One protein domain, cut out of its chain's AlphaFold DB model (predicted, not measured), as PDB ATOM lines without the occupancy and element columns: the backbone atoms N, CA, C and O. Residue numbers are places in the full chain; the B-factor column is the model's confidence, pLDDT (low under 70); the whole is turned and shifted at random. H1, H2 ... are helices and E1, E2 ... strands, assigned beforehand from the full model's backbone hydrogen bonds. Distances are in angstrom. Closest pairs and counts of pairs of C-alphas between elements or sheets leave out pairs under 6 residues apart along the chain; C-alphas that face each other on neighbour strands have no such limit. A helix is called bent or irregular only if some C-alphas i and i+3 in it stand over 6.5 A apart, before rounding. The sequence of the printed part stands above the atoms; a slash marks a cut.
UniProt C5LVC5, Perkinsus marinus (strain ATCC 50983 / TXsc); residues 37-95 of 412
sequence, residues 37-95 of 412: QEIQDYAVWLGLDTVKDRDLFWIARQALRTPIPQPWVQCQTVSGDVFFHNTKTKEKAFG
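Overview. This is residues 37 to 95 of the 412 residues of a protein of Perkinsus marinus (strain ATCC 50983 / TXsc) (UniProt C5LVC5). Two separate lobes stand at the two ends of an elongated outline: one is a pair of helices, H1 and H2, set crosswise to each other, and the other is a small three-stranded sheet, E1, E2 and E3, folded back and forth. Residues 66 to 71 bridge the lobes, and neither helix is on the sheet. The printed part has 59 residues, with two named helices followed by three named strands, a mixed class; the sheet's order is E1, E2, E3, all antiparallel. The whole is loose, with a radius of gyration of the C-alphas of 14.2 A, and spans 40 by 25 by 15 A.

Along the chain. H1, residues 37 to 45, begins at C-alpha 37 at (129.943, 167.222, 214.079) and is 12.3 A long. H2, residues 54 to 65, is 17.7 A long and irregular: C-alphas 55 and 58 are 7.1 A apart. E1, residues 72 to 76, is 13.2 A long and begins at C-alpha 72 at (132.679, 144.422, 200.757). E2, residues 82 to 86, measures 13.4 A. E3, residues 92 to 94, measures 6.8 A and ends at C-alpha 94 at (134.570, 144.216, 212.789).

Arrangement. H1 and H2 touch, about perpendicular at 79 degrees; their closest C-alphas, of Ala 43 and Ala 60, are 5.6 A apart. Every O i to N i+4 pair is within hydrogen-bond range in H1, and 5 of 8 in H2. H1 is apart from E1, E2 and E3. The strands form a meander, each the antiparallel neighbour of the one before. In the hairpin E1 and E2, N 75 and O 83 are 2.8 A apart, within hydrogen-bond range. In the hairpin E2 and E3, N 84 and O 93 are within that range at 2.9 A.

Size, cuts and confidence. The two C-alphas farthest apart, of Val 51 and Lys 88, are 41.6 A apart. The printed part has no cut and no long link. Mean pLDDT of the printed part is 72.9; 23 residues are under 70, among them 74 to 82 and 87 to 95.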
ATOM      1  N   GLN A  37     130.034 168.063 212.879       77.19
ATOM      2  CA  GLN A  37     129.943 167.222 214.079       77.19
ATOM      3  C   GLN A  37     130.360 165.769 213.814       77.19
ATOM      4  O   GLN A  37     131.106 165.198 214.599       77.19
ATOM      5  N   GLU A  38     129.958 165.187 212.684       76.75
ATOM      6  CA  GLU A  38     130.326 163.815 212.310       76.75
ATOM      7  C   GLU A  38     131.822 163.714 211.996       76.75
ATOM      8  O   GLU A  38     132.474 162.740 212.369       76.75
ATOM      9  N   ILE A  39     132.388 164.750 211.364       79.94
ATOM     10  CA  ILE A  39     133.832 164.855 211.117       79.94
ATOM     11  C   ILE A  39     134.596 164.915 212.447       79.94
ATOM     12  O   ILE A  39     135.620 164.248 212.581       79.94
ATOM     13  N   GLN A  40     134.100 165.670 213.434       79.50
ATOM     14  CA  GLN A  40     134.712 165.771 214.764       79.50
ATOM     15  C   GLN A  40     134.648 164.453 215.534       79.50
ATOM     16  O   GLN A  40     135.671 164.004 216.049       79.50
ATOM     17  N   ASP A  41     133.485 163.803 215.569       78.44
ATOM     18  CA  ASP A  41     133.316 162.512 216.241       78.44
ATOM     19  C   ASP A  41     134.225 161.443 215.618       78.44
ATOM     20  O   ASP A  41     134.843 160.637 216.320       78.44
ATOM     21  N   TYR A  42     134.365 161.473 214.291       78.88
ATOM     22  CA  TYR A  42     135.248 160.570 213.564       78.88
ATOM     23  C   TYR A  42     136.734 160.899 213.768       78.88
ATOM     24  O   TYR A  42     137.552 159.992 213.908       78.88
ATOM     25  N   ALA A  43     137.098 162.180 213.849       78.75
ATOM     26  CA  ALA A  43     138.455 162.613 214.171       78.75
ATOM     27  C   ALA A  43     138.869 162.164 215.584       78.75
ATOM     28  O   ALA A  43     139.960 161.621 215.754       78.75
ATOM     29  N   VAL A  44     137.975 162.287 216.571       80.88
ATOM     30  CA  VAL A  44     138.195 161.767 217.933       80.88
ATOM     31  C   VAL A  44     138.352 160.246 217.919       80.88
ATOM     32  O   VAL A  44     139.225 159.715 218.603       80.88
ATOM     33  N   TRP A  45     137.561 159.533 217.111       79.56
ATOM     34  CA  TRP A  45     137.695 158.083 216.956       79.56
ATOM     35  C   TRP A  45     139.035 157.667 216.326       79.56
ATOM     36  O   TRP A  45     139.625 156.674 216.752       79.56
ATOM     37  N   LEU A  46     139.550 158.443 215.367       78.94
ATOM     38  CA  LEU A  46     140.892 158.262 214.798       78.94
ATOM     39  C   LEU A  46     142.023 158.621 215.782       78.94
ATOM     40  O   LEU A  46     143.183 158.326 215.503       78.94
ATOM     41  N   GLY A  47     141.700 159.239 216.923       81.56
ATOM     42  CA  GLY A  47     142.669 159.699 217.916       81.56
ATOM     43  C   GLY A  47     143.284 161.068 217.611       81.56
ATOM     44  O   GLY A  47     144.320 161.389 218.187       81.56
ATOM     45  N   LEU A  48     142.673 161.863 216.724       82.44
ATOM     46  CA  LEU A  48     143.095 163.237 216.430       82.44
ATOM     47  C   LEU A  48     142.658 164.192 217.551       82.44
ATOM     48  O   LEU A  48     141.533 164.113 218.053       82.44
ATOM     49  N   ASP A  49     143.529 165.134 217.919       79.69
ATOM     50  CA  ASP A  49     143.203 166.179 218.890       79.69
ATOM     51  C   ASP A  49     142.375 167.282 218.210       79.69
ATOM     52  O   ASP A  49     142.842 167.991 217.317       79.69
ATOM     53  N   THR A  50     141.133 167.469 218.668       76.31
ATOM     54  CA  THR A  50     140.187 168.457 218.117       76.31
ATOM     55  C   THR A  50     140.687 169.907 218.116       76.31
ATOM     56  O   THR A  50     140.146 170.735 217.380       76.31
ATOM     57  N   VAL A  51     141.703 170.230 218.926       75.94
ATOM     58  CA  VAL A  51     142.264 171.584 219.039       75.94
ATOM     59  C   VAL A  51     143.551 171.739 218.227       75.94
ATOM     60  O   VAL A  51     143.750 172.789 217.618       75.94
ATOM     61  N   LYS A  52     144.417 170.719 218.209       80.25
ATOM     62  CA  LYS A  52     145.744 170.791 217.567       80.25
ATOM     63  C   LYS A  52     145.749 170.304 216.123       80.25
ATOM     64  O   LYS A  52     146.480 170.857 215.312       80.25
ATOM     65  N   ASP A  53     144.893 169.342 215.799       84.50
ATOM     66  CA  ASP A  53     144.927 168.606 214.533       84.50
ATOM     67  C   ASP A  53     143.770 168.995 213.600       84.50
ATOM     68  O   ASP A  53     143.349 168.205 212.752       84.50
ATOM     69  N   ARG A  54     143.234 170.221 213.721       79.19
ATOM     70  CA  ARG A  54     142.131 170.692 212.853       79.19
ATOM     71  C   ARG A  54     142.506 170.665 211.372       79.19
ATOM     72  O   ARG A  54     141.654 170.382 210.534       79.19
ATOM     73  N   ASP A  55     143.783 170.859 211.060       81.25
ATOM     74  CA  ASP A  55     144.310 170.779 209.696       81.25
ATOM     75  C   ASP A  55     144.311 169.345 209.139       81.25
ATOM     76  O   ASP A  55     144.477 169.169 207.939       81.25
ATOM     77  N   LEU A  56     144.096 168.315 209.969       83.69
ATOM     78  CA  LEU A  56     143.992 166.904 209.571       83.69
ATOM     79  C   LEU A  56     142.536 166.423 209.447       83.69
ATOM     80  O   LEU A  56     142.290 165.285 209.047       83.69
ATOM     81  N   PHE A  57     141.545 167.282 209.711       81.19
ATOM     82  CA  PHE A  57     140.121 166.919 209.623       81.19
ATOM     83  C   PHE A  57     139.676 166.570 208.196       81.19
ATOM     84  O   PHE A  57     138.672 165.879 208.004       81.19
ATOM     85  N   TRP A  58     140.439 166.974 207.175       80.81
ATOM     86  CA  TRP A  58     140.195 166.528 205.805       80.81
ATOM     87  C   TRP A  58     140.345 165.006 205.657       80.81
ATOM     88  O   TRP A  58     139.646 164.435 204.825       80.81
ATOM     89  N   ILE A  59     141.174 164.343 206.477       79.69
ATOM     90  CA  ILE A  59     141.337 162.879 206.473       79.69
ATOM     91  C   ILE A  59     140.044 162.221 206.956       79.69
ATOM     92  O   ILE A  59     139.527 161.325 206.293       79.69
ATOM     93  N   ALA A  60     139.470 162.718 208.055       79.56
ATOM     94  CA  ALA A  60     138.174 162.263 208.555       79.56
ATOM     95  C   ALA A  60     137.055 162.500 207.522       79.56
ATOM     96  O   ALA A  60     136.256 161.607 207.243       79.56
ATOM     97  N   ARG A  61     137.050 163.671 206.868       80.69
ATOM     98  CA  ARG A  61     136.100 163.993 205.789       80.69
ATOM     99  C   ARG A  61     136.248 163.069 204.576       80.69
ATOM    100  O   ARG A  61     135.243 162.668 203.996       80.69
ATOM    101  N   GLN A  62     137.477 162.745 204.175       79.00
ATOM    102  CA  GLN A  62     137.755 161.837 203.058       79.00
ATOM    103  C   GLN A  62     137.382 160.394 203.405       79.00
ATOM    104  O   GLN A  62     136.748 159.719 202.597       79.00
ATOM    105  N   ALA A  63     137.685 159.943 204.623       74.19
ATOM    106  CA  ALA A  63     137.335 158.607 205.093       74.19
ATOM    107  C   ALA A  63     135.815 158.379 205.090       74.19
ATOM    108  O   ALA A  63     135.351 157.348 204.611       74.19
ATOM    109  N   LEU A  64     135.030 159.372 205.525       74.94
ATOM    110  CA  LEU A  64     133.563 159.325 205.486       74.94
ATOM    111  C   LEU A  64     132.986 159.415 204.062       74.94
ATOM    112  O   LEU A  64     131.898 158.906 203.801       74.94
ATOM    113  N   ARG A  65     133.707 160.048 203.128       73.19
ATOM    114  CA  ARG A  65     133.314 160.154 201.711       73.19
ATOM    115  C   ARG A  65     133.701 158.943 200.873       73.19
ATOM    116  O   ARG A  65     133.173 158.784 199.773       73.19
ATOM    117  N   THR A  66     134.633 158.123 201.350       72.06
ATOM    118  CA  THR A  66     135.167 157.019 200.557       72.06
ATOM    119  C   THR A  66     134.125 155.900 200.472       72.06
ATOM    120  O   THR A  66     133.732 155.353 201.506       72.06
ATOM    121  N   PRO A  67     133.654 155.532 199.266       68.75
ATOM    122  CA  PRO A  67     132.730 154.419 199.117       68.75
ATOM    123  C   PRO A  67     133.412 153.118 199.541       68.75
ATOM    124  O   PRO A  67     134.600 152.906 199.297       68.75
ATOM    125  N   ILE A  68     132.646 152.220 200.159       69.31
ATOM    126  CA  ILE A  68     133.143 150.897 200.536       69.31
ATOM    127  C   ILE A  68     133.608 150.169 199.259       69.31
ATOM    128  O   ILE A  68     132.820 150.044 198.316       69.31
ATOM    129  N   PRO A  69     134.857 149.670 199.199       71.94
ATOM    130  CA  PRO A  69     135.353 148.982 198.016       71.94
ATOM    131  C   PRO A  69     134.589 147.668 197.801       71.94
ATOM    132  O   PRO A  69     134.511 146.819 198.693       71.94
ATOM    133  N   GLN A  70     134.039 147.456 196.601       57.75
ATOM    134  CA  GLN A  70     133.516 146.142 196.208       57.75
ATOM    135  C   GLN A  70     134.663 145.124 196.279       57.75
ATOM    136  O   GLN A  70     135.743 145.417 195.768       57.75
ATOM    137  N   PRO A  71     134.497 143.932 196.884       64.56
ATOM    138  CA  PRO A  71     133.265 143.172 197.158       64.56
ATOM    139  C   PRO A  71     132.686 143.300 198.584       64.56
ATOM    140  O   PRO A  71     131.898 142.441 199.000       64.56
ATOM    141  N   TRP A  72     133.096 144.298 199.363       71.88
ATOM    142  CA  TRP A  72     132.679 144.422 200.757       71.88
ATOM    143  C   TRP A  72     131.306 145.079 200.896       71.88
ATOM    144  O   TRP A  72     130.991 146.056 200.221       71.88
ATOM    145  N   VAL A  73     130.484 144.534 201.790       70.56
ATOM    146  CA  VAL A  73     129.147 145.040 202.113       70.56
ATOM    147  C   VAL A  73     129.061 145.264 203.616       70.56
ATOM    148  O   VAL A  73     129.429 144.391 204.403       70.56
ATOM    149  N   GLN A  74     128.563 146.426 204.022       68.94
ATOM    150  CA  GLN A  74     128.262 146.712 205.420       68.94
ATOM    151  C   GLN A  74     126.961 146.005 205.815       68.94
ATOM    152  O   GLN A  74     125.936 146.136 205.149       68.94
ATOM    153  N   CYS A  75     126.998 145.232 206.893       67.25
ATOM    154  CA  CYS A  75     125.851 144.535 207.457       67.25
ATOM    155  C   CYS A  75     125.691 144.936 208.925       67.25
ATOM    156  O   CYS A  75     126.673 145.144 209.635       67.25
ATOM    157  N   GLN A  76     124.449 145.038 209.388       69.25
ATOM    158  CA  GLN A  76     124.146 145.303 210.789       69.25
ATOM    159  C   GLN A  76     123.513 144.062 211.412       69.25
ATOM    160  O   GLN A  76     122.639 143.427 210.817       69.25
ATOM    161  N   THR A  77     123.972 143.695 212.604       68.44
ATOM    162  CA  THR A  77     123.357 142.627 213.402       68.44
ATOM    163  C   THR A  77     122.070 143.146 214.046       68.44
ATOM    164  O   THR A  77     121.926 144.345 214.265       68.44
ATOM    165  N   VAL A  78     121.148 142.253 214.424       63.62
ATOM    166  CA  VAL A  78     119.917 142.598 215.173       63.62
ATOM    167  C   VAL A  78     120.223 143.400 216.453       63.62
ATOM    168  O   VAL A  78     119.422 144.225 216.876       63.62
ATOM    169  N   SER A  79     121.413 143.208 217.029       58.62
ATOM    170  CA  SER A  79     121.930 143.924 218.203       58.62
ATOM    171  C   SER A  79     122.411 145.359 217.932       58.62
ATOM    172  O   SER A  79     122.804 146.049 218.867       58.62
ATOM    173  N   GLY A  80     122.411 145.813 216.675       59.16
ATOM    174  CA  GLY A  80     122.877 147.143 216.275       59.16
ATOM    175  C   GLY A  80     124.362 147.228 215.903       59.16
ATOM    176  O   GLY A  80     124.796 148.272 215.418       59.16
ATOM    177  N   ASP A  81     125.128 146.144 216.057       68.94
ATOM    178  CA  ASP A  81     126.556 146.116 215.723       68.94
ATOM    179  C   ASP A  81     126.785 146.057 214.209       68.94
ATOM    180  O   ASP A  81     126.231 145.203 213.508       68.94
ATOM    181  N   VAL A  82     127.634 146.958 213.720       67.44
ATOM    182  CA  VAL A  82     128.015 147.072 212.312       67.44
ATOM    183  C   VAL A  82     129.250 146.212 212.043       67.44
ATOM    184  O   VAL A  82     130.287 146.388 212.682       67.44
ATOM    185  N   PHE A  83     129.159 145.306 211.072       71.25
ATOM    186  CA  PHE A  83     130.276 144.498 210.585       71.25
ATOM    187  C   PHE A  83     130.338 144.538 209.059       71.25
ATOM    188  O   PHE A  83     129.329 144.725 208.379       71.25
ATOM    189  N   PHE A  84     131.525 144.343 208.500       73.94
ATOM    190  CA  PHE A  84     131.722 144.282 207.058       73.94
ATOM    191  C   PHE A  84     131.866 142.831 206.622       73.94
ATOM    192  O   PHE A  84     132.626 142.064 207.211       73.94
ATOM    193  N   HIS A  85     131.126 142.454 205.588       68.06
ATOM    194  CA  HIS A  85     131.140 141.121 205.009       68.06
ATOM    195  C   HIS A  85     131.669 141.200 203.581       68.06
ATOM    196  O   HIS A  85     131.108 141.894 202.731       68.06
ATOM    197  N   ASN A  86     132.744 140.473 203.307       72.56
ATOM    198  CA  ASN A  86     133.252 140.320 201.956       72.56
ATOM    199  C   ASN A  86     132.392 139.295 201.204       72.56
ATOM    200  O   ASN A  86     132.375 138.109 201.536       72.56
ATOM    201  N   THR A  87     131.680 139.740 200.167       65.00
ATOM    202  CA  THR A  87     130.771 138.869 199.403       65.00
ATOM    203  C   THR A  87     131.488 137.771 198.615       65.00
ATOM    204  O   THR A  87     130.866 136.743 198.335       65.00
ATOM    205  N   LYS A  88     132.783 137.949 198.306       67.38
ATOM    206  CA  LYS A  88     133.609 136.972 197.581       67.38
ATOM    207  C   LYS A  88     134.284 135.966 198.515       67.38
ATOM    208  O   LYS A  88     134.216 134.774 198.243       67.38
ATOM    209  N   THR A  89     134.905 136.419 199.605       68.88
ATOM    210  CA  THR A  89     135.682 135.544 200.512       68.88
ATOM    211  C   THR A  89     134.869 134.994 201.686       68.88
ATOM    212  O   THR A  89     135.338 134.099 202.379       68.88
ATOM    213  N   LYS A  90     133.642 135.497 201.908       69.62
ATOM    214  CA  LYS A  90     132.794 135.209 203.086       69.62
ATOM    215  C   LYS A  90     133.413 135.625 204.425       69.62
ATOM    216  O   LYS A  90     132.910 135.250 205.484       69.62
ATOM    217  N   GLU A  91     134.464 136.436 204.391       64.88
ATOM    218  CA  GLU A  91     135.118 136.962 205.585       64.88
ATOM    219  C   GLU A  91     134.261 138.043 206.249       64.88
ATOM    220  O   GLU A  91     133.573 138.820 205.578       64.88
ATOM    221  N   LYS A  92     134.311 138.089 207.582       66.50
ATOM    222  CA  LYS A  92     133.646 139.102 208.403       66.50
ATOM    223  C   LYS A  92     134.708 139.892 209.156       66.50
ATOM    224  O   LYS A  92     135.506 139.297 209.874       66.50
ATOM    225  N   ALA A  93     134.695 141.209 209.013       62.53
ATOM    226  CA  ALA A  93     135.567 142.118 209.744       62.53
ATOM    227  C   ALA A  93     134.724 143.051 210.622       62.53
ATOM    228  O   ALA A  93     133.691 143.568 210.190       62.53
ATOM    229  N   PHE A  94     135.163 143.254 211.863       56.72
ATOM    230  CA  PHE A  94     134.570 144.216 212.789       56.72
ATOM    231  C   PHE A  94     135.423 145.490 212.780       56.72
ATOM    232  O   PHE A  94     136.636 145.413 212.957       56.72
ATOM    233  N   GLY A  95     134.793 146.648 212.566       55.88
ATOM    234  CA  GLY A  95     135.485 147.925 212.359       55.88
ATOM    235  C   GLY A  95     135.642 148.287 210.880       55.88
ATOM    236  O   GLY A  95     135.415 147.463 210.001       55.88
TER     237      GLY A  95